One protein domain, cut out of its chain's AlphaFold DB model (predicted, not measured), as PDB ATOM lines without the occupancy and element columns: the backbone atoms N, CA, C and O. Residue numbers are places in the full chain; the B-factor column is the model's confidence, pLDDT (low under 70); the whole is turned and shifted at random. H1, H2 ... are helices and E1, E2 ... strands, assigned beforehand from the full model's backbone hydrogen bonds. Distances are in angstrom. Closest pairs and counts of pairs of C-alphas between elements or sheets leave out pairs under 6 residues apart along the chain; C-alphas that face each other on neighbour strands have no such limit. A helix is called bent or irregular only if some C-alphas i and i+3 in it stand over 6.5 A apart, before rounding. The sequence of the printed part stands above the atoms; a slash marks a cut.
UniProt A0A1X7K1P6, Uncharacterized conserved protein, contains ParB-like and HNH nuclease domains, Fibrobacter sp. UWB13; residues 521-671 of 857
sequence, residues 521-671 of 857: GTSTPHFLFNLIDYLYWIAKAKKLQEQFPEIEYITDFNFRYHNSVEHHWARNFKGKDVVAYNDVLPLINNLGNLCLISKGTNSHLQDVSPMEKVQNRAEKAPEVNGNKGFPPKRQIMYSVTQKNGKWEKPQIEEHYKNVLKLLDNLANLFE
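Overview. This is residues 521 to 671 of the 857 residues of the protein "Uncharacterized conserved protein, contains ParB-like and HNH nuclease domains" of Fibrobacter sp. UWB13 (UniProt A0A1X7K1P6). What shape do the parts make? A two-stranded ribbon, E1 and E2, and the helix H6 form a small core among crossed helices: H1 packs on E2 and the first residues of H6, H4 packs on E1, and H5 crosses H6. H7 runs roughly along the longest axis, with H3 toward one end and H8 toward the other, while residues 619 to 624 stick out. What is it made of, and how large is it? The printed part has 151 residues, in the order H1 H2 E1 H3 E2 H4 H5 H6 H7 H8; the class is mostly helix, and the sheet E1 - E2 is antiparallel. It is compact, with a radius of gyration of the C-alphas of 14.7 A and spans of 47 by 34 by 29 A.

Along the chain. Where does the first half run? H1, residues 526 to 541, begins at C-alpha 526 (-38.253, 40.437, -14.739) and measures 22.8 A. H2 is residues 549 to 553, E1 564 to 567, and H3 578 to 587, 14.9 A long. H3 is irregular: C-alphas 583 and 586 are 7.2 A apart. What follows? E2 is residues 594 to 597, H4 599 to 605, and H5 610 to 618, 12.8 A long. H6, residues 632 to 644, measures 18.2 A, and H7, residues 649 to 664, 22.4 A. H8, residues 666 to 669, ends at C-alpha 669 (-37.680, 33.369, -33.918).

Arrangement. What does H1 touch? H1 is the hub, touching H2 (Lys 540 and Ile 551, closest C-alphas 5.7 A), H8 (Ala 539 and Leu 669, 6.8 A), H6 and H7. Residues 632 to 633 of H6 touch H1, only just about perpendicular at 72 degrees, with the C-alphas of Asp 533 and Pro 632 closest at 5.1 A. Residues 659 to 663 of H7 touch it, about perpendicular at 81 degrees, with Leu 535 and Leu 662 closest at 6.9 A between C-alphas. How do the strands pair? N 566 and O 595 are within hydrogen-bond range at 2.8 A, as are N 597 and O 564 at 2.9 A. The closest C-alphas of E1 and H4, those of Ser 564 and Lys 599, are 5.3 A apart. What of the other helices? H6 touches H2 (Tyr 553 and Ile 636, closest C-alphas 5.7 A) and, about perpendicular at 78 degrees, H5 (Val 614 and Tyr 638, 6.0 A). H3 touches H7 at a shallow tilt of 24 degrees, the same way, with the C-alphas of Val 584 and Lys 649 closest at 5.6 A. Are the helix backbones complete? In H1, H6 and H7 every O i to N i+4 pair is within hydrogen-bond range; H2 has 0 of 1, but 2 of 2 O i to N i+3 pairs, H3 4 of 6, H4 2 of 3 and H5 4 of 5, and H8 is too short for an i+4 pair.

Size, cuts and confidence. How far does it reach? The two C-alphas farthest apart, those of Lys 576 and Glu 671, are 48.0 A apart. Is it continuous and confident? The printed part has no cut, and the link from H5 to H6, 13 residues, is long. The mean pLDDT of the printed part is 85.4; residues 618 to 628 are under 70.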
ATOM      1  N   GLY A 521     -35.608  51.624 -15.883       85.69
ATOM      2  CA  GLY A 521     -34.664  51.291 -14.816       85.69
ATOM      3  C   GLY A 521     -35.036  49.991 -14.097       85.69
ATOM      4  O   GLY A 521     -35.423  48.999 -14.720       85.69
ATOM      5  N   THR A 522     -34.992  50.019 -12.764       83.88
ATOM      6  CA  THR A 522     -35.359  48.881 -11.903       83.88
ATOM      7  C   THR A 522     -36.835  48.488 -11.969       83.88
ATOM      8  O   THR A 522     -37.184  47.414 -11.493       83.88
ATOM      9  N   SER A 523     -37.706  49.325 -12.544       81.62
ATOM     10  CA  SER A 523     -39.125  48.998 -12.746       81.62
ATOM     11  C   SER A 523     -39.368  48.154 -14.002       81.62
ATOM     12  O   SER A 523     -40.501  47.755 -14.265       81.62
ATOM     13  N   THR A 524     -38.321  47.858 -14.780       84.25
ATOM     14  CA  THR A 524     -38.407  46.929 -15.911       84.25
ATOM     15  C   THR A 524     -38.804  45.527 -15.418       84.25
ATOM     16  O   THR A 524     -38.138  44.985 -14.533       84.25
ATOM     17  N   PRO A 525     -39.846  44.885 -15.984       84.50
ATOM     18  CA  PRO A 525     -40.302  43.584 -15.506       84.50
ATOM     19  C   PRO A 525     -39.262  42.478 -15.682       84.50
ATOM     20  O   PRO A 525     -38.664  42.328 -16.748       84.50
ATOM     21  N   HIS A 526     -39.147  41.602 -14.683       88.19
ATOM     22  CA  HIS A 526     -38.253  40.437 -14.739       88.19
ATOM     23  C   HIS A 526     -38.556  39.487 -15.907       88.19
ATOM     24  O   HIS A 526     -37.632  38.913 -16.477       88.19
ATOM     25  N   PHE A 527     -39.832  39.351 -16.297       89.44
ATOM     26  CA  PHE A 527     -40.230  38.585 -17.482       89.44
ATOM     27  C   PHE A 527     -39.471  39.033 -18.735       89.44
ATOM     28  O   PHE A 527     -39.003  38.185 -19.488       89.44
ATOM     29  N   LEU A 528     -39.316  40.346 -18.936       90.56
ATOM     30  CA  LEU A 528     -38.685  40.885 -20.134       90.56
ATOM     31  C   LEU A 528     -37.204  40.498 -20.204       90.56
ATOM     32  O   LEU A 528     -36.740  40.088 -21.261       90.56
ATOM     33  N   PHE A 529     -36.480  40.556 -19.083       94.00
ATOM     34  CA  PHE A 529     -35.085  40.104 -19.029       94.00
ATOM     35  C   PHE A 529     -34.958  38.617 -19.371       94.00
ATOM     36  O   PHE A 529     -34.200  38.264 -20.271       94.00
ATOM     37  N   ASN A 530     -35.763  37.762 -18.729       95.06
ATOM     38  CA  ASN A 530     -35.749  36.323 -18.998       95.06
ATOM     39  C   ASN A 530     -36.141  35.997 -20.451       95.06
ATOM     40  O   ASN A 530     -35.587  35.073 -21.045       95.06
ATOM     41  N   LEU A 531     -37.080  36.756 -21.028       95.00
ATOM     42  CA  LEU A 531     -37.469  36.640 -22.432       95.00
ATOM     43  C   LEU A 531     -36.323  37.023 -23.364       95.00
ATOM     44  O   LEU A 531     -36.021  36.260 -24.272       95.00
ATOM     45  N   ILE A 532     -35.661  38.157 -23.133       95.50
ATOM     46  CA  ILE A 532     -34.516  38.600 -23.941       95.50
ATOM     47  C   ILE A 532     -33.400  37.555 -23.906       95.50
ATOM     48  O   ILE A 532     -32.889  37.164 -24.953       95.50
ATOM     49  N   ASP A 533     -33.066  37.052 -22.717       96.25
ATOM     50  CA  ASP A 533     -32.085  35.981 -22.544       96.25
ATOM     51  C   ASP A 533     -32.481  34.714 -23.321       96.25
ATOM     52  O   ASP A 533     -31.654  34.104 -24.003       96.25
ATOM     53  N   TYR A 534     -33.761  34.339 -23.282       95.81
ATOM     54  CA  TYR A 534     -34.277  33.191 -24.026       95.81
ATOM     55  C   TYR A 534     -34.228  33.388 -25.547       95.81
ATOM     56  O   TYR A 534     -33.793  32.492 -26.268       95.81
ATOM     57  N   LEU A 535     -34.621  34.563 -26.044       95.31
ATOM     58  CA  LEU A 535     -34.596  34.882 -27.471       95.31
ATOM     59  C   LEU A 535     -33.169  34.917 -28.019       95.31
ATOM     60  O   LEU A 535     -32.922  34.400 -29.105       95.31
ATOM     61  N   TYR A 536     -32.217  35.453 -27.255       95.88
ATOM     62  CA  TYR A 536     -30.803  35.422 -27.621       95.88
ATOM     63  C   TYR A 536     -30.272  33.987 -27.709       95.88
ATOM     64  O   TYR A 536     -29.540  33.644 -28.642       95.88
ATOM     65  N   TRP A 537     -30.678  33.124 -26.776       94.06
ATOM     66  CA  TRP A 537     -30.348  31.702 -26.821       94.06
ATOM     67  C   TRP A 537     -30.946  31.002 -28.051       94.06
ATOM     68  O   TRP A 537     -30.226  30.263 -28.727       94.06
ATOM     69  N   ILE A 538     -32.206  31.285 -28.407       93.00
ATOM     70  CA  ILE A 538     -32.826  30.772 -29.642       93.00
ATOM     71  C   ILE A 538     -32.089  31.281 -30.879       93.00
ATOM     72  O   ILE A 538     -31.755  30.486 -31.754       93.00
ATOM     73  N   ALA A 539     -31.806  32.583 -30.962       93.50
ATOM     74  CA  ALA A 539     -31.103  33.174 -32.098       93.50
ATOM     75  C   ALA A 539     -29.728  32.520 -32.305       93.50
ATOM     76  O   ALA A 539     -29.343  32.222 -33.439       93.50
ATOM     77  N   LYS A 540     -29.022  32.207 -31.208       92.62
ATOM     78  CA  LYS A 540     -27.784  31.426 -31.248       92.62
ATOM     79  C   LYS A 540     -28.010  29.996 -31.738       92.62
ATOM     80  O   LYS A 540     -27.270  29.540 -32.607       92.62
ATOM     81  N   ALA A 541     -29.011  29.291 -31.207       89.56
ATOM     82  CA  ALA A 541     -29.335  27.926 -31.625       89.56
ATOM     83  C   ALA A 541     -29.677  27.850 -33.126       89.56
ATOM     84  O   ALA A 541     -29.264  26.915 -33.809       89.56
ATOM     85  N   LYS A 542     -30.343  28.885 -33.652       90.38
ATOM     86  CA  LYS A 542     -30.690  29.052 -35.071       90.38
ATOM     87  C   LYS A 542     -29.568  29.622 -35.942       90.38
ATOM     88  O   LYS A 542     -29.771  29.793 -37.138       90.38
ATOM     89  N   LYS A 543     -28.387  29.893 -35.373       92.94
ATOM     90  CA  LYS A 543     -27.216  30.430 -36.088       92.94
ATOM     91  C   LYS A 543     -27.520  31.730 -36.853       92.94
ATOM     92  O   LYS A 543     -27.166  31.884 -38.018       92.94
ATOM     93  N   LEU A 544     -28.179  32.682 -36.191       92.44
ATOM     94  CA  LEU A 544     -28.548  33.977 -36.776       92.44
ATOM     95  C   LEU A 544     -27.465  35.058 -36.590       92.44
ATOM     96  O   LEU A 544     -27.798  36.223 -36.369       92.44
ATOM     97  N   GLN A 545     -26.175  34.698 -36.670       91.06
ATOM     98  CA  GLN A 545     -25.061  35.629 -36.415       91.06
ATOM     99  C   GLN A 545     -25.071  36.834 -37.367       91.06
ATOM    100  O   GLN A 545     -24.699  37.931 -36.968       91.06
ATOM    101  N   GLU A 546     -25.534  36.657 -38.606       90.06
ATOM    102  CA  GLU A 546     -25.660  37.759 -39.571       90.06
ATOM    103  C   GLU A 546     -26.700  38.804 -39.136       90.06
ATOM    104  O   GLU A 546     -26.543  39.994 -39.399       90.06
ATOM    105  N   GLN A 547     -27.770  38.374 -38.456       88.69
ATOM    106  CA  GLN A 547     -28.830  39.270 -37.985       88.69
ATOM    107  C   GLN A 547     -28.528  39.856 -36.605       88.69
ATOM    108  O   GLN A 547     -28.921  40.998 -36.344       88.69
ATOM    109  N   PHE A 548     -27.858  39.082 -35.748       91.50
ATOM    110  CA  PHE A 548     -27.517  39.418 -34.366       91.50
ATOM    111  C   PHE A 548     -26.049  39.042 -34.090       91.50
ATOM    112  O   PHE A 548     -25.785  37.957 -33.566       91.50
ATOM    113  N   PRO A 549     -25.076  39.894 -34.458       89.56
ATOM    114  CA  PRO A 549     -23.652  39.578 -34.325       89.56
ATOM    115  C   PRO A 549     -23.218  39.263 -32.890       89.56
ATOM    116  O   PRO A 549     -22.365  38.408 -32.664       89.56
ATOM    117  N   GLU A 550     -23.841  39.896 -31.896       88.06
ATOM    118  CA  GLU A 550     -23.487  39.750 -30.484       88.06
ATOM    119  C   GLU A 550     -23.737  38.348 -29.906       88.06
ATOM    120  O   GLU A 550     -23.219  38.026 -28.833       88.06
ATOM    121  N   ILE A 551     -24.485  37.481 -30.606       92.38
ATOM    122  CA  ILE A 551     -24.716  36.103 -30.152       92.38
ATOM    123  C   ILE A 551     -23.433  35.263 -30.138       92.38
ATOM    124  O   ILE A 551     -23.408  34.203 -29.507       92.38
ATOM    125  N   GLU A 552     -22.362  35.736 -30.790       91.00
ATOM    126  CA  GLU A 552     -21.022  35.142 -30.718       91.00
ATOM    127  C   GLU A 552     -20.477  35.095 -29.282       91.00
ATOM    128  O   GLU A 552     -19.756  34.166 -28.923       91.00
ATOM    129  N   TYR A 553     -20.868  36.059 -28.439       90.06
ATOM    130  CA  TYR A 553     -20.402  36.172 -27.056       90.06
ATOM    131  C   TYR A 553     -21.131  35.252 -26.083       90.06
ATOM    132  O   TYR A 553     -20.695  35.096 -24.941       90.06
ATOM    133  N   ILE A 554     -22.261  34.686 -26.500       90.31
ATOM    134  CA  ILE A 554     -23.095  33.858 -25.639       90.31
ATOM    135  C   ILE A 554     -22.440  32.486 -25.526       90.31
ATOM    136  O   ILE A 554     -22.092  31.864 -26.522       90.31
ATOM    137  N   THR A 555     -22.339  31.961 -24.318       88.25
ATOM    138  CA  THR A 555     -21.972  30.577 -23.988       88.25
ATOM    139  C   THR A 555     -23.152  29.889 -23.296       88.25
ATOM    140  O   THR A 555     -24.214  30.493 -23.135       88.25
ATOM    141  N   ASP A 556     -23.018  28.613 -22.936       84.44
ATOM    142  CA  ASP A 556     -24.094  27.922 -22.222       84.44
ATOM    143  C   ASP A 556     -24.385  28.573 -20.851       84.44
ATOM    144  O   ASP A 556     -23.490  29.110 -20.192       84.44
ATOM    145  N   PHE A 557     -25.652  28.551 -20.437       87.88
ATOM    146  CA  PHE A 557     -26.154  29.207 -19.222       87.88
ATOM    147  C   PHE A 557     -27.349  28.455 -18.645       87.88
ATOM    148  O   PHE A 557     -27.954  27.666 -19.342       87.88
ATOM    149  N   ASN A 558     -27.782  28.720 -17.418       87.19
ATOM    150  CA  ASN A 558     -29.055  28.181 -16.928       87.19
ATOM    151  C   ASN A 558     -29.903  29.301 -16.347       87.19
ATOM    152  O   ASN A 558     -29.373  30.209 -15.711       87.19
ATOM    153  N   PHE A 559     -31.222  29.233 -16.537       89.75
ATOM    154  CA  PHE A 559     -32.123  30.170 -15.876       89.75
ATOM    155  C   PHE A 559     -32.047  29.981 -14.359       89.75
ATOM    156  O   PHE A 559     -32.056  28.861 -13.849       89.75
ATOM    157  N   ARG A 560     -31.968  31.088 -13.626       86.56
ATOM    158  CA  ARG A 560     -31.862  31.126 -12.162       86.56
ATOM    159  C   ARG A 560     -32.927  32.056 -11.596       86.56
ATOM    160  O   ARG A 560     -33.475  32.890 -12.312       86.56
ATOM    161  N   TYR A 561     -33.197  31.962 -10.298       82.94
ATOM    162  CA  TYR A 561     -34.173  32.823  -9.616       82.94
ATOM    163  C   TYR A 561     -33.659  34.256  -9.349       82.94
ATOM    164  O   TYR A 561     -34.040  34.875  -8.353       82.94
ATOM    165  N   HIS A 562     -32.859  34.819 -10.260       84.81
ATOM    166  CA  HIS A 562     -32.355  36.193 -10.190       84.81
ATOM    167  C   HIS A 562     -33.509  37.185 -10.045       84.81
ATOM    168  O   HIS A 562     -34.452  37.174 -10.830       84.81
ATOM    169  N   ASN A 563     -33.494  37.998  -8.999       81.56
ATOM    170  CA  ASN A 563     -34.595  38.881  -8.601       81.56
ATOM    171  C   ASN A 563     -34.162  40.342  -8.466       81.56
ATOM    172  O   ASN A 563     -34.929  41.139  -7.928       81.56
ATOM    173  N   SER A 564     -32.952  40.671  -8.917       85.81
ATOM    174  CA  SER A 564     -32.397  42.008  -8.821       85.81
ATOM    175  C   SER A 564     -32.025  42.522 -10.201       85.81
ATOM    176  O   SER A 564     -31.239  41.897 -10.913       85.81
ATOM    177  N   VAL A 565     -32.591  43.669 -10.573       90.75
ATOM    178  CA  VAL A 565     -32.151  44.418 -11.752       90.75
ATOM    179  C   VAL A 565     -30.864  45.146 -11.388       90.75
ATOM    180  O   VAL A 565     -30.824  45.869 -10.394       90.75
ATOM    181  N   GLU A 566     -29.833  44.930 -12.191       91.75
ATOM    182  CA  GLU A 566     -28.526  45.556 -12.056       91.75
ATOM    183  C   GLU A 566     -28.245  46.475 -13.233       91.75
ATOM    184  O   GLU A 566     -28.527  46.143 -14.389       91.75
ATOM    185  N   HIS A 567     -27.633  47.613 -12.930       92.94
ATOM    186  CA  HIS A 567     -27.142  48.559 -13.913       92.94
ATOM    187  C   HIS A 567     -25.669  48.289 -14.190       92.94
ATOM    188  O   HIS A 567     -24.851  48.329 -13.279       92.94
ATOM    189  N   HIS A 568     -25.280  48.059 -15.441       92.94
ATOM    190  CA  HIS A 568     -23.872  47.792 -15.760       92.94
ATOM    191  C   HIS A 568     -22.988  49.009 -15.485       92.94
ATOM    192  O   HIS A 568     -21.997  48.888 -14.769       92.94
ATOM    193  N   TRP A 569     -23.425  50.204 -15.887       91.44
ATOM    194  CA  TRP A 569     -23.026  51.429 -15.187       91.44
ATOM    195  C   TRP A 569     -23.784  51.581 -13.875       91.44
ATOM    196  O   TRP A 569     -24.995  51.770 -13.897       91.44
ATOM    197  N   ALA A 570     -23.079  51.559 -12.746       86.62
ATOM    198  CA  ALA A 570     -23.671  51.745 -11.425       86.62
ATOM    199  C   ALA A 570     -24.442  53.071 -11.293       86.62
ATOM    200  O   ALA A 570     -23.927  54.143 -11.611       86.62
ATOM    201  N   ARG A 571     -25.659  53.024 -10.735       83.12
ATOM    202  CA  ARG A 571     -26.455  54.236 -10.474       83.12
ATOM    203  C   ARG A 571     -25.804  55.150  -9.433       83.12
ATOM    204  O   ARG A 571     -25.907  56.359  -9.570       83.12
ATOM    205  N   ASN A 572     -25.138  54.587  -8.427       81.31
ATOM    206  CA  ASN A 572     -24.450  55.330  -7.366       81.31
ATOM    207  C   ASN A 572     -22.927  55.216  -7.527       81.31
ATOM    208  O   ASN A 572     -22.229  54.866  -6.576       81.31
ATOM    209  N   PHE A 573     -22.418  55.448  -8.739       82.06
ATOM    210  CA  PHE A 573     -20.991  55.336  -9.033       82.06
ATOM    211  C   PHE A 573     -20.159  56.298  -8.169       82.06
ATOM    212  O   PHE A 573     -20.457  57.490  -8.086       82.06
ATOM    213  N   LYS A 574     -19.108  55.777  -7.523       75.31
ATOM    214  CA  LYS A 574     -18.196  56.548  -6.651       75.31
ATOM    215  C   LYS A 574     -16.753  56.600  -7.170       75.31
ATOM    216  O   LYS A 574     -15.856  57.024  -6.441       75.31
ATOM    217  N   GLY A 575     -16.509  56.144  -8.399       73.31
ATOM    218  CA  GLY A 575     -15.171  56.094  -8.990       73.31
ATOM    219  C   GLY A 575     -14.703  57.421  -9.597       73.31
ATOM    220  O   GLY A 575     -15.410  58.427  -9.604       73.31
ATOM    221  N   LYS A 576     -13.465  57.426 -10.110       70.94
ATOM    222  CA  LYS A 576     -12.774  58.639 -10.593       70.94
ATOM    223  C   LYS A 576     -13.201  59.099 -11.994       70.94
ATOM    224  O   LYS A 576     -12.871  60.215 -12.384       70.94
ATOM    225  N   ASP A 577     -13.925  58.266 -12.741       76.12
ATOM    226  CA  ASP A 577     -14.257  58.493 -14.155       76.12
ATOM    227  C   ASP A 577     -15.560  59.301 -14.338       76.12
ATOM    228  O   ASP A 577     -16.556  58.850 -14.903       76.12
ATOM    229  N   VAL A 578     -15.577  60.504 -13.760       74.56
ATOM    230  CA  VAL A 578     -16.782  61.347 -13.646       74.56
ATOM    231  C   VAL A 578     -17.272  61.846 -15.011       74.56
ATOM    232  O   VAL A 578     -18.472  62.029 -15.202       74.56
ATOM    233  N   VAL A 579     -16.366  62.048 -15.973       77.19
ATOM    234  CA  VAL A 579     -16.710  62.551 -17.315       77.19
ATOM    235  C   VAL A 579     -17.506  61.503 -18.094       77.19
ATOM    236  O   VAL A 579     -18.631  61.785 -18.500       77.19
ATOM    237  N   ALA A 580     -16.982  60.278 -18.215       78.12
ATOM    238  CA  ALA A 580     -17.671  59.185 -18.902       78.12
ATOM    239  C   ALA A 580     -19.008  58.827 -18.226       78.12
ATOM    240  O   ALA A 580     -20.000  58.544 -18.899       78.12
ATOM    241  N   TYR A 581     -19.058  58.889 -16.892       83.69
ATOM    242  CA  TYR A 581     -20.285  58.658 -16.135       83.69
ATOM    243  C   TYR A 581     -21.367  59.718 -16.411       83.69
ATOM    244  O   TYR A 581     -22.524  59.367 -16.649       83.69
ATOM    245  N   ASN A 582     -21.004  61.006 -16.437       84.81
ATOM    246  CA  ASN A 582     -21.948  62.094 -16.714       84.81
ATOM    247  C   ASN A 582     -22.559  61.997 -18.121       84.81
ATOM    248  O   ASN A 582     -23.750  62.267 -18.284       84.81
ATOM    249  N   ASP A 583     -21.783  61.554 -19.111       86.12
ATOM    250  CA  ASP A 583     -22.263  61.354 -20.484       86.12
ATOM    251  C   ASP A 583     -23.282  60.206 -20.598       86.12
ATOM    252  O   ASP A 583     -24.171  60.228 -21.455       86.12
ATOM    253  N   VAL A 584     -23.179  59.203 -19.721       87.94
ATOM    254  CA  VAL A 584     -24.076  58.038 -19.679       87.94
ATOM    255  C   VAL A 584     -25.282  58.256 -18.765       87.94
ATOM    256  O   VAL A 584     -26.294  57.574 -18.928       87.94
ATOM    257  N   LEU A 585     -25.236  59.220 -17.843       87.25
ATOM    258  CA  LEU A 585     -26.298  59.480 -16.867       87.25
ATOM    259  C   LEU A 585     -27.724  59.545 -17.472       87.25
ATOM    260  O   LEU A 585     -28.627  58.947 -16.882       87.25
ATOM    261  N   PRO A 586     -27.963  60.151 -18.660       88.94
ATOM    262  CA  PRO A 586     -29.286  60.141 -19.298       88.94
ATOM    263  C   PRO A 586     -29.774  58.748 -19.728       88.94
ATOM    264  O   PRO A 586     -30.974  58.523 -19.852       88.94
ATOM    265  N   LEU A 587     -28.853  57.812 -19.961       89.81
ATOM    266  CA  LEU A 587     -29.107  56.442 -20.411       89.81
ATOM    267  C   LEU A 587     -28.927  55.410 -19.294       89.81
ATOM    268  O   LEU A 587     -28.987  54.210 -19.553       89.81
ATOM    269  N   ILE A 588     -28.725  55.841 -18.046       89.81
ATOM    270  CA  ILE A 588     -28.450  54.929 -16.932       89.81
ATOM    271  C   ILE A 588     -29.564  53.881 -16.787       89.81
ATOM    272  O   ILE A 588     -29.285  52.693 -16.656       89.81
ATOM    273  N   ASN A 589     -30.825  54.302 -16.920       90.06
ATOM    274  CA  ASN A 589     -32.021  53.465 -16.782       90.06
ATOM    275  C   ASN A 589     -32.474  52.790 -18.088       90.06
ATOM    276  O   ASN A 589     -33.544  52.176 -18.111       90.06
ATOM    277  N   ASN A 590     -31.686  52.901 -19.156       92.19
ATOM    278  CA  ASN A 590     -31.982  52.286 -20.443       92.19
ATOM    279  C   ASN A 590     -31.785  50.769 -20.367       92.19
ATOM    280  O   ASN A 590     -30.765  50.304 -19.867       92.19
ATOM    281  N   LEU A 591     -32.721  49.985 -20.913       90.75
ATOM    282  CA  LEU A 591     -32.665  48.516 -20.961       90.75
ATOM    283  C   LEU A 591     -31.372  47.936 -21.573       90.75
ATOM    284  O   LEU A 591     -30.973  46.817 -21.252       90.75
ATOM    285  N   GLY A 592     -30.699  48.672 -22.451       92.75
ATOM    286  CA  GLY A 592     -29.360  48.375 -22.949       92.75
ATOM    287  C   GLY A 592     -28.306  48.336 -21.838       92.75
ATOM    288  O   GLY A 592     -27.394  47.525 -21.915       92.75
ATOM    289  N   ASN A 593     -28.454  49.124 -20.772       94.69
ATOM    290  CA  ASN A 593     -27.558  49.171 -19.611       94.69
ATOM    291  C   ASN A 593     -27.999  48.268 -18.436       94.69
ATOM    292  O   ASN A 593     -27.314  48.222 -17.417       94.69
ATOM    293  N   LEU A 594     -29.114  47.542 -18.548       94.38
ATOM    294  CA  LEU A 594     -29.670  46.747 -17.445       94.38
ATOM    295  C   LEU A 594     -29.508  45.244 -17.680       94.38
ATOM    296  O   LEU A 594     -29.696  44.771 -18.795       94.38
ATOM    297  N   CYS A 595     -29.265  44.460 -16.634       93.31
ATOM    298  CA  CYS A 595     -29.399  43.000 -16.679       93.31
ATOM    299  C   CYS A 595     -29.952  42.439 -15.362       93.31
ATOM    300  O   CYS A 595     -30.054  43.153 -14.368       93.31
ATOM    301  N   LEU A 596     -30.356  41.165 -15.356       90.12
ATOM    302  CA  LEU A 596     -30.938  40.508 -14.183       90.12
ATOM    303  C   LEU A 596     -29.903  39.612 -13.488       90.12
ATOM    304  O   LEU A 596     -29.342  38.703 -14.106       90.12
ATOM    305  N   ILE A 597     -29.677  39.841 -12.195       87.00
ATOM    306  CA  ILE A 597     -28.710  39.110 -11.360       87.00
ATOM    307  C   ILE A 597     -29.299  38.756  -9.982       87.00
ATOM    308  O   ILE A 597     -30.435  39.118  -9.655       87.00
ATOM    309  N   SER A 598     -28.546  38.016  -9.165       81.44
ATOM    310  CA  SER A 598     -28.911  37.764  -7.767       81.44
ATOM    311  C   SER A 598     -28.754  39.022  -6.905       81.44
ATOM    312  O   SER A 598     -27.917  39.885  -7.186       81.44
ATOM    313  N   LYS A 599     -29.545  39.140  -5.830       77.12
ATOM    314  CA  LYS A 599     -29.410  40.238  -4.853       77.12
ATOM    315  C   LYS A 599     -28.039  40.260  -4.186       77.12
ATOM    316  O   LYS A 599     -27.479  41.343  -4.022       77.12
ATOM    317  N   GLY A 600     -27.504  39.084  -3.843       72.00
ATOM    318  CA  GLY A 600     -26.159  38.942  -3.285       72.00
ATOM    319  C   GLY A 600     -25.118  39.577  -4.201       72.00
ATOM    320  O   GLY A 600     -24.423  40.506  -3.792       72.00
ATOM    321  N   THR A 601     -25.103  39.182  -5.478       77.19
ATOM    322  CA  THR A 601     -24.207  39.777  -6.481       77.19
ATOM    323  C   THR A 601     -24.445  41.279  -6.637       77.19
ATOM    324  O   THR A 601     -23.485  42.044  -6.694       77.19
ATOM    325  N   ASN A 602     -25.704  41.726  -6.663       79.75
ATOM    326  CA  ASN A 602     -26.029  43.136  -6.877       79.75
ATOM    327  C   ASN A 602     -25.476  44.057  -5.784       79.75
ATOM    328  O   ASN A 602     -24.956  45.132  -6.067       79.75
ATOM    329  N   SER A 603     -25.520  43.602  -4.531       79.00
ATOM    330  CA  SER A 603     -24.984  44.354  -3.391       79.00
ATOM    331  C   SER A 603     -23.486  44.674  -3.522       79.00
ATOM    332  O   SER A 603     -23.034  45.707  -3.026       79.00
ATOM    333  N   HIS A 604     -22.735  43.834  -4.243       78.50
ATOM    334  CA  HIS A 604     -21.299  43.992  -4.473       78.50
ATOM    335  C   HIS A 604     -20.950  44.835  -5.707       78.50
ATOM    336  O   HIS A 604     -19.798  45.237  -5.841       78.50
ATOM    337  N   LEU A 605     -21.895  45.074  -6.626       83.06
ATOM    338  CA  LEU A 605     -21.636  45.743  -7.913       83.06
ATOM    339  C   LEU A 605     -22.268  47.147  -8.024       83.06
ATOM    340  O   LEU A 605     -22.040  47.856  -9.009       83.06
ATOM    341  N   GLN A 606     -23.024  47.562  -7.005       78.69
ATOM    342  CA  GLN A 606     -23.881  48.755  -7.000       78.69
ATOM    343  C   GLN A 606     -23.175  50.116  -7.164       78.69
ATOM    344  O   GLN A 606     -23.844  51.106  -7.470       78.69
ATOM    345  N   ASP A 607     -21.861  50.196  -6.946       83.81
ATOM    346  CA  ASP A 607     -21.051  51.424  -7.022       83.81
ATOM    347  C   ASP A 607     -19.834  51.310  -7.961       83.81
ATOM    348  O   ASP A 607     -19.030  52.240  -8.053       83.81
ATOM    349  N   VAL A 608     -19.747  50.201  -8.699       85.56
ATOM    350  CA  VAL A 608     -18.593  49.792  -9.510       85.56
ATOM    351  C   VAL A 608     -18.769  50.200 -10.983       85.56
ATOM    352  O   VAL A 608     -19.883  50.176 -11.516       85.56
ATOM    353  N   SER A 609     -17.682  50.561 -11.675       88.62
ATOM    354  CA  SER A 609     -17.706  50.860 -13.121       88.62
ATOM    355  C   SER A 609     -17.851  49.592 -13.982       88.62
ATOM    356  O   SER A 609     -17.447  48.508 -13.559       88.62
ATOM    357  N   PRO A 610     -18.335  49.688 -15.235       90.81
ATOM    358  CA  PRO A 610     -18.401  48.554 -16.160       90.81
ATOM    359  C   PRO A 610     -17.086  47.778 -16.312       90.81
ATOM    360  O   PRO A 610     -17.098  46.548 -16.344       90.81
ATOM    361  N   MET A 611     -15.951  48.481 -16.391       89.44
ATOM    362  CA  MET A 611     -14.638  47.848 -16.544       89.44
ATOM    363  C   MET A 611     -14.207  47.112 -15.279       89.44
ATOM    364  O   MET A 611     -13.751  45.976 -15.373       89.44
ATOM    365  N   GLU A 612     -14.423  47.696 -14.102       87.25
ATOM    366  CA  GLU A 612     -14.166  47.017 -12.828       87.25
ATOM    367  C   GLU A 612     -15.078  45.785 -12.661       87.25
ATOM    368  O   GLU A 612     -14.617  44.746 -12.198       87.25
ATOM    369  N   LYS A 613     -16.343  45.821 -13.120       88.31
ATOM    370  CA  LYS A 613     -17.235  44.636 -13.121       88.31
ATOM    371  C   LYS A 613     -16.690  43.494 -13.980       88.31
ATOM    372  O   LYS A 613     -16.832  42.326 -13.613       88.31
ATOM    373  N   VAL A 614     -16.071  43.820 -15.114       86.31
ATOM    374  CA  VAL A 614     -15.416  42.846 -16.002       86.31
ATOM    375  C   VAL A 614     -14.085  42.355 -15.412       86.31
ATOM    376  O   VAL A 614     -13.781  41.167 -15.523       86.31
ATOM    377  N   GLN A 615     -13.310  43.219 -14.752       81.31
ATOM    378  CA  GLN A 615     -12.028  42.868 -14.123       81.31
ATOM    379  C   GLN A 615     -12.206  41.999 -12.873       81.31
ATOM    380  O   GLN A 615     -11.607  40.929 -12.797       81.31
ATOM    381  N   ASN A 616     -13.126  42.366 -11.973       75.12
ATOM    382  CA  ASN A 616     -13.498  41.572 -10.791       75.12
ATOM    383  C   ASN A 616     -13.948  40.145 -11.160       75.12
ATOM    384  O   ASN A 616     -13.871  39.225 -10.346       75.12
ATOM    385  N   ARG A 617     -14.437  39.950 -12.391       70.12
ATOM    386  CA  ARG A 617     -14.716  38.632 -12.975       70.12
ATOM    387  C   ARG A 617     -13.434  37.933 -13.426       70.12
ATOM    388  O   ARG A 617     -13.250  36.770 -13.086       70.12
ATOM    389  N   ALA A 618     -12.589  38.601 -14.214       57.69
ATOM    390  CA  ALA A 618     -11.355  38.019 -14.748       57.69
ATOM    391  C   ALA A 618     -10.406  37.537 -13.634       57.69
ATOM    392  O   ALA A 618      -9.767  36.501 -13.780       57.69
ATOM    393  N   GLU A 619     -10.386  38.237 -12.496       50.72
ATOM    394  CA  GLU A 619      -9.622  37.849 -11.303       50.72
ATOM    395  C   GLU A 619     -10.171  36.590 -10.609       50.72
ATOM    396  O   GLU A 619      -9.409  35.841  -9.999       50.72
ATOM    397  N   LYS A 620     -11.480  36.321 -10.719       51.19
ATOM    398  CA  LYS A 620     -12.148  35.158 -10.106       51.19
ATOM    399  C   LYS A 620     -12.263  33.939 -11.032       51.19
ATOM    400  O   LYS A 620     -12.463  32.834 -10.539       51.19
ATOM    401  N   ALA A 621     -12.144  34.116 -12.349       50.75
ATOM    402  CA  ALA A 621     -12.241  33.046 -13.348       50.75
ATOM    403  C   ALA A 621     -11.262  33.300 -14.522       50.75
ATOM    404  O   ALA A 621     -11.670  33.873 -15.535       50.75
ATOM    405  N   PRO A 622      -9.986  32.871 -14.411       43.91
ATOM    406  CA  PRO A 622      -8.915  33.212 -15.361       43.91
ATOM    407  C   PRO A 622      -9.025  32.552 -16.747       43.91
ATOM    408  O   PRO A 622      -8.236  32.859 -17.641       43.91
ATOM    409  N   GLU A 623      -9.955  31.614 -16.945       45.28
ATOM    410  CA  GLU A 623     -10.096  30.890 -18.209       45.28
ATOM    411  C   GLU A 623     -10.871  31.689 -19.273       45.28
ATOM    412  O   GLU A 623     -11.849  32.385 -18.995       45.28
ATOM    413  N   VAL A 624     -10.475  31.507 -20.539       40.44
ATOM    414  CA  VAL A 624     -10.971  32.193 -21.755       40.44
ATOM    415  C   VAL A 624     -12.500  32.072 -21.966       40.44
ATOM    416  O   VAL A 624     -13.087  32.847 -22.715       40.44
ATOM    417  N   ASN A 625     -13.180  31.180 -21.232       46.44
ATOM    418  CA  ASN A 625     -14.636  30.984 -21.235       46.44
ATOM    419  C   ASN A 625     -15.360  31.570 -19.998       46.44
ATOM    420  O   ASN A 625     -16.447  31.112 -19.645       46.44
ATOM    421  N   GLY A 626     -14.802  32.579 -19.320       51.72
ATOM    422  CA  GLY A 626     -15.286  33.066 -18.012       51.72
ATOM    423  C   GLY A 626     -16.703  33.677 -17.943       51.72
ATOM    424  O   GLY A 626     -17.026  34.309 -16.947       51.72
ATOM    425  N   ASN A 627     -17.505  33.615 -19.010       58.28
ATOM    426  CA  ASN A 627     -18.914  34.047 -19.046       58.28
ATOM    427  C   ASN A 627     -19.893  32.864 -18.901       58.28
ATOM    428  O   ASN A 627     -21.110  33.071 -18.852       58.28
ATOM    429  N   LYS A 628     -19.369  31.631 -18.851       68.00
ATOM    430  CA  LYS A 628     -20.145  30.395 -18.744       68.00
ATOM    431  C   LYS A 628     -21.069  30.447 -17.528       68.00
ATOM    432  O   LYS A 628     -20.627  30.726 -16.420       68.00
ATOM    433  N   GLY A 629     -22.354  30.176 -17.743       76.12
ATOM    434  CA  GLY A 629     -23.369  30.188 -16.689       76.12
ATOM    435  C   GLY A 629     -24.154  31.496 -16.556       76.12
ATOM    436  O   GLY A 629     -25.283  31.449 -16.066       76.12
ATOM    437  N   PHE A 630     -23.631  32.640 -17.018       86.19
ATOM    438  CA  PHE A 630     -24.348  33.917 -16.916       86.19
ATOM    439  C   PHE A 630     -25.487  34.039 -17.932       86.19
ATOM    440  O   PHE A 630     -25.388  33.493 -19.029       86.19
ATOM    441  N   PRO A 631     -26.550  34.807 -17.635       91.12
ATOM    442  CA  PRO A 631     -27.590  35.076 -18.620       91.12
ATOM    443  C   PRO A 631     -27.020  35.766 -19.881       91.12
ATOM    444  O   PRO A 631     -26.150  36.636 -19.743       91.12
ATOM    445  N   PRO A 632     -27.468  35.396 -21.096       94.44
ATOM    446  CA  PRO A 632     -26.971  35.911 -22.373       94.44
ATOM    447  C   PRO A 632     -26.779  37.427 -22.440       94.44
ATOM    448  O   PRO A 632     -25.719  37.887 -22.865       94.44
ATOM    449  N   LYS A 633     -27.744  38.212 -21.956       94.69
ATOM    450  CA  LYS A 633     -27.668  39.675 -21.958       94.69
ATOM    451  C   LYS A 633     -26.466  40.184 -21.158       94.69
ATOM    452  O   LYS A 633     -25.749  41.067 -21.618       94.69
ATOM    453  N   ARG A 634     -26.189  39.583 -19.995       92.62
ATOM    454  CA  ARG A 634     -25.013  39.918 -19.174       92.62
ATOM    455  C   ARG A 634     -23.713  39.528 -19.878       92.62
ATOM    456  O   ARG A 634     -22.766  40.310 -19.864       92.62
ATOM    457  N   GLN A 635     -23.677  38.355 -20.518       93.12
ATOM    458  CA  GLN A 635     -22.504  37.906 -21.279       93.12
ATOM    459  C   GLN A 635     -22.155  38.889 -22.403       93.12
ATOM    460  O   GLN A 635     -20.995  39.269 -22.540       93.12
ATOM    461  N   ILE A 636     -23.160  39.347 -23.159       94.12
ATOM    462  CA  ILE A 636     -22.995  40.333 -24.233       94.12
ATOM    463  C   ILE A 636     -22.427  41.641 -23.679       94.12
ATOM    464  O   ILE A 636     -21.395  42.110 -24.154       94.12
ATOM    465  N   MET A 637     -23.051  42.205 -22.640       94.44
ATOM    466  CA  MET A 637     -22.613  43.473 -22.045       94.44
ATOM    467  C   MET A 637     -21.160  43.402 -21.568       94.44
ATOM    468  O   MET A 637     -20.362  44.296 -21.852       94.44
ATOM    469  N   TYR A 638     -20.787  42.312 -20.896       92.38
ATOM    470  CA  TYR A 638     -19.431  42.108 -20.394       92.38
ATOM    471  C   TYR A 638     -18.417  41.945 -21.529       92.38
ATOM    472  O   TYR A 638     -17.369  42.587 -21.504       92.38
ATOM    473  N   SER A 639     -18.730  41.133 -22.538       91.75
ATOM    474  CA  SER A 639     -17.834  40.895 -23.673       91.75
ATOM    475  C   SER A 639     -17.631  42.144 -24.528       91.75
ATOM    476  O   SER A 639     -16.504  42.451 -24.910       91.75
ATOM    477  N   VAL A 640     -18.692  42.909 -24.789       92.44
ATOM    478  CA  VAL A 640     -18.604  44.165 -25.548       92.44
ATOM    479  C   VAL A 640     -17.830  45.227 -24.761       92.44
ATOM    480  O   VAL A 640     -17.019  45.941 -25.351       92.44
ATOM    481  N   THR A 641     -18.011  45.294 -23.437       93.06
ATOM    482  CA  THR A 641     -17.214  46.174 -22.563       93.06
ATOM    483  C   THR A 641     -15.736  45.799 -22.614       93.06
ATOM    484  O   THR A 641     -14.890  46.664 -22.818       93.06
ATOM    485  N   GLN A 642     -15.419  44.505 -22.503       90.69
ATOM    486  CA  GLN A 642     -14.049  43.996 -22.567       90.69
ATOM    487  C   GLN A 642     -13.387  44.284 -23.922       90.69
ATOM    488  O   GLN A 642     -12.248  44.741 -23.963       90.69
ATOM    489  N   LYS A 643     -14.105  44.044 -25.025       90.12
ATOM    490  CA  LYS A 643     -13.611  44.234 -26.397       90.12
ATOM    491  C   LYS A 643     -13.312  45.699 -26.716       90.12
ATOM    492  O   LYS A 643     -12.326  45.981 -27.386       90.12
ATOM    493  N   ASN A 644     -14.160  46.619 -26.254       88.94
ATOM    494  CA  ASN A 644     -14.018  48.050 -26.537       88.94
ATOM    495  C   ASN A 644     -13.240  48.815 -25.456       88.94
ATOM    496  O   ASN A 644     -12.943  49.991 -25.643       88.94
ATOM    497  N   GLY A 645     -12.962  48.182 -24.313       89.06
ATOM    498  CA  GLY A 645     -12.394  48.829 -23.127       89.06
ATOM    499  C   GLY A 645     -13.331  49.835 -22.448       89.06
ATOM    500  O   GLY A 645     -12.894  50.559 -21.558       89.06
ATOM    501  N   LYS A 646     -14.597  49.918 -22.882       89.81
ATOM    502  CA  LYS A 646     -15.581  50.907 -22.424       89.81
ATOM    503  C   LYS A 646     -17.017  50.472 -22.714       89.81
ATOM    504  O   LYS A 646     -17.266  49.643 -23.589       89.81
ATOM    505  N   TRP A 647     -17.961  51.070 -21.991       93.25
ATOM    506  CA  TRP A 647     -19.403  50.857 -22.145       93.25
ATOM    507  C   TRP A 647     -20.133  52.204 -22.145       93.25
ATOM    508  O   TRP A 647     -20.834  52.551 -21.207       93.25
ATOM    509  N   GLU A 648     -19.894  53.031 -23.152       92.06
ATOM    510  CA  GLU A 648     -20.402  54.405 -23.201       92.06
ATOM    511  C   GLU A 648     -21.737  54.483 -23.959       92.06
ATOM    512  O   GLU A 648     -22.308  53.474 -24.384       92.06
ATOM    513  N   LYS A 649     -22.235  55.708 -24.157       91.81
ATOM    514  CA  LYS A 649     -23.475  55.999 -24.886       91.81
ATOM    515  C   LYS A 649     -23.648  55.197 -26.194       91.81
ATOM    516  O   LYS A 649     -24.711  54.594 -26.338       91.81
ATOM    517  N   PRO A 650     -22.652  55.094 -27.103       93.62
ATOM    518  CA  PRO A 650     -22.815  54.322 -28.336       93.62
ATOM    519  C   PRO A 650     -23.109  52.837 -28.087       93.62
ATOM    520  O   PRO A 650     -24.008  52.286 -28.713       93.62
ATOM    521  N   GLN A 651     -22.404  52.204 -27.139       94.81
ATOM    522  CA  GLN A 651     -22.598  50.786 -26.821       94.81
ATOM    523  C   GLN A 651     -23.969  50.531 -26.180       94.81
ATOM    524  O   GLN A 651     -24.623  49.539 -26.497       94.81
ATOM    525  N   ILE A 652     -24.423  51.433 -25.302       94.19
ATOM    526  CA  ILE A 652     -25.736  51.323 -24.651       94.19
ATOM    527  C   ILE A 652     -26.858  51.442 -25.683       94.19
ATOM    528  O   ILE A 652     -27.768  50.612 -25.697       94.19
ATOM    529  N   GLU A 653     -26.790  52.448 -26.557       93.12
ATOM    530  CA  GLU A 653     -27.795  52.674 -27.599       93.12
ATOM    531  C   GLU A 653     -27.814  51.544 -28.635       93.12
ATOM    532  O   GLU A 653     -28.890  51.127 -29.065       93.12
ATOM    533  N   GLU A 654     -26.648  51.027 -29.028       94.00
ATOM    534  CA  GLU A 654     -26.536  49.898 -29.954       94.00
ATOM    535  C   GLU A 654     -27.121  48.616 -29.350       94.00
ATOM    536  O   GLU A 654     -27.996  47.995 -29.953       94.00
ATOM    537  N   HIS A 655     -26.737  48.260 -28.120       94.75
ATOM    538  CA  HIS A 655     -27.298  47.090 -27.443       94.75
ATOM    539  C   HIS A 655     -28.810  47.230 -27.223       94.75
ATOM    540  O   HIS A 655     -29.552  46.263 -27.393       94.75
ATOM    541  N   TYR A 656     -29.296  48.431 -26.893       93.19
ATOM    542  CA  TYR A 656     -30.730  48.691 -26.787       93.19
ATOM    543  C   TYR A 656     -31.461  48.452 -28.113       93.19
ATOM    544  O   TYR A 656     -32.464  47.740 -28.134       93.19
ATOM    545  N   LYS A 657     -30.939  48.978 -29.231       91.44
ATOM    546  CA  LYS A 657     -31.503  48.743 -30.573       91.44
ATOM    547  C   LYS A 657     -31.533  47.261 -30.924       91.44
ATOM    548  O   LYS A 657     -32.535  46.790 -31.458       91.44
ATOM    549  N   ASN A 658     -30.480  46.519 -30.594       92.19
ATOM    550  CA  ASN A 658     -30.440  45.088 -30.873       92.19
ATOM    551  C   ASN A 658     -31.473  44.306 -30.055       92.19
ATOM    552  O   ASN A 658     -32.125  43.411 -30.584       92.19
ATOM    553  N   VAL A 659     -31.680  44.683 -28.792       92.44
ATOM    554  CA  VAL A 659     -32.725  44.102 -27.937       92.44
ATOM    555  C   VAL A 659     -34.118  44.380 -28.501       92.44
ATOM    556  O   VAL A 659     -34.940  43.469 -28.534       92.44
ATOM    557  N   LEU A 660     -34.386  45.601 -28.976       90.25
ATOM    558  CA  LEU A 660     -35.657  45.921 -29.636       90.25
ATOM    559  C   LEU A 660     -35.851  45.073 -30.894       90.25
ATOM    560  O   LEU A 660     -36.867  44.401 -31.021       90.25
ATOM    561  N   LYS A 661     -34.830  45.001 -31.754       90.56
ATOM    562  CA  LYS A 661     -34.843  44.149 -32.950       90.56
ATOM    563  C   LYS A 661     -35.111  42.681 -32.605       90.56
ATOM    564  O   LYS A 661     -35.812  41.999 -33.342       90.56
ATOM    565  N   LEU A 662     -34.550  42.182 -31.503       91.94
ATOM    566  CA  LEU A 662     -34.760  40.813 -31.037       91.94
ATOM    567  C   LEU A 662     -36.218  40.576 -30.610       91.94
ATOM    568  O   LEU A 662     -36.799  39.555 -30.973       91.94
ATOM    569  N   LEU A 663     -36.806  41.522 -29.873       89.94
ATOM    570  CA  LEU A 663     -38.202  41.473 -29.430       89.94
ATOM    571  C   LEU A 663     -39.182  41.605 -30.605       89.94
ATOM    572  O   LEU A 663     -40.146  40.845 -30.675       89.94
ATOM    573  N   ASP A 664     -38.904  42.490 -31.562       86.94
ATOM    574  CA  ASP A 664     -39.710  42.663 -32.778       86.94
ATOM    575  C   ASP A 664     -39.686  41.403 -33.662       86.94
ATOM    576  O   ASP A 664     -40.652  41.095 -34.359       86.94
ATOM    577  N   ASN A 665     -38.596  40.631 -33.605       87.12
ATOM    578  CA  ASN A 665     -38.421  39.392 -34.364       87.12
ATOM    579  C   ASN A 665     -38.919  38.135 -33.613       87.12
ATOM    580  O   ASN A 665     -38.710  37.018 -34.084       87.12
ATOM    581  N   LEU A 666     -39.581  38.290 -32.455       89.19
ATOM    582  CA  LEU A 666     -40.013  37.188 -31.580       89.19
ATOM    583  C   LEU A 666     -40.843  36.124 -32.312       89.19
ATOM    584  O   LEU A 666     -40.567  34.934 -32.170       89.19
ATOM    585  N   ALA A 667     -41.832  36.528 -33.116       84.62
ATOM    586  CA  ALA A 667     -42.708  35.584 -33.819       84.62
ATOM    587  C   ALA A 667     -41.938  34.719 -34.834       84.62
ATOM    588  O   ALA A 667     -42.111  33.502 -34.867       84.62
ATOM    589  N   ASN A 668     -41.026  35.330 -35.597       86.44
ATOM    590  CA  ASN A 668     -40.191  34.612 -36.561       86.44
ATOM    591  C   ASN A 668     -39.163  33.719 -35.855       86.44
ATOM    592  O   ASN A 668     -38.905  32.603 -36.301       86.44
ATOM    593  N   LEU A 669     -38.589  34.178 -34.733       86.56
ATOM    594  CA  LEU A 669     -37.680  33.369 -33.918       86.56
ATOM    595  C   LEU A 669     -38.364  32.104 -33.397       86.56
ATOM    596  O   LEU A 669     -37.715  31.061 -33.326       86.56
ATOM    597  N   PHE A 670     -39.658  32.168 -33.096       88.88
ATOM    598  CA  PHE A 670     -40.449  31.004 -32.707       88.88
ATOM    599  C   PHE A 670     -40.966  30.164 -33.885       88.88
ATOM    600  O   PHE A 670     -41.470  29.080 -33.638       88.88
ATOM    601  N   GLU A 671     -40.816  30.602 -35.144       82.75
ATOM    602  CA  GLU A 671     -41.376  29.909 -36.326       82.75
ATOM    603  C   GLU A 671     -42.893  29.650 -36.237       82.75
ATOM    604  O   GLU A 671     -43.424  28.742 -36.875       82.75
TER     605      GLU A 671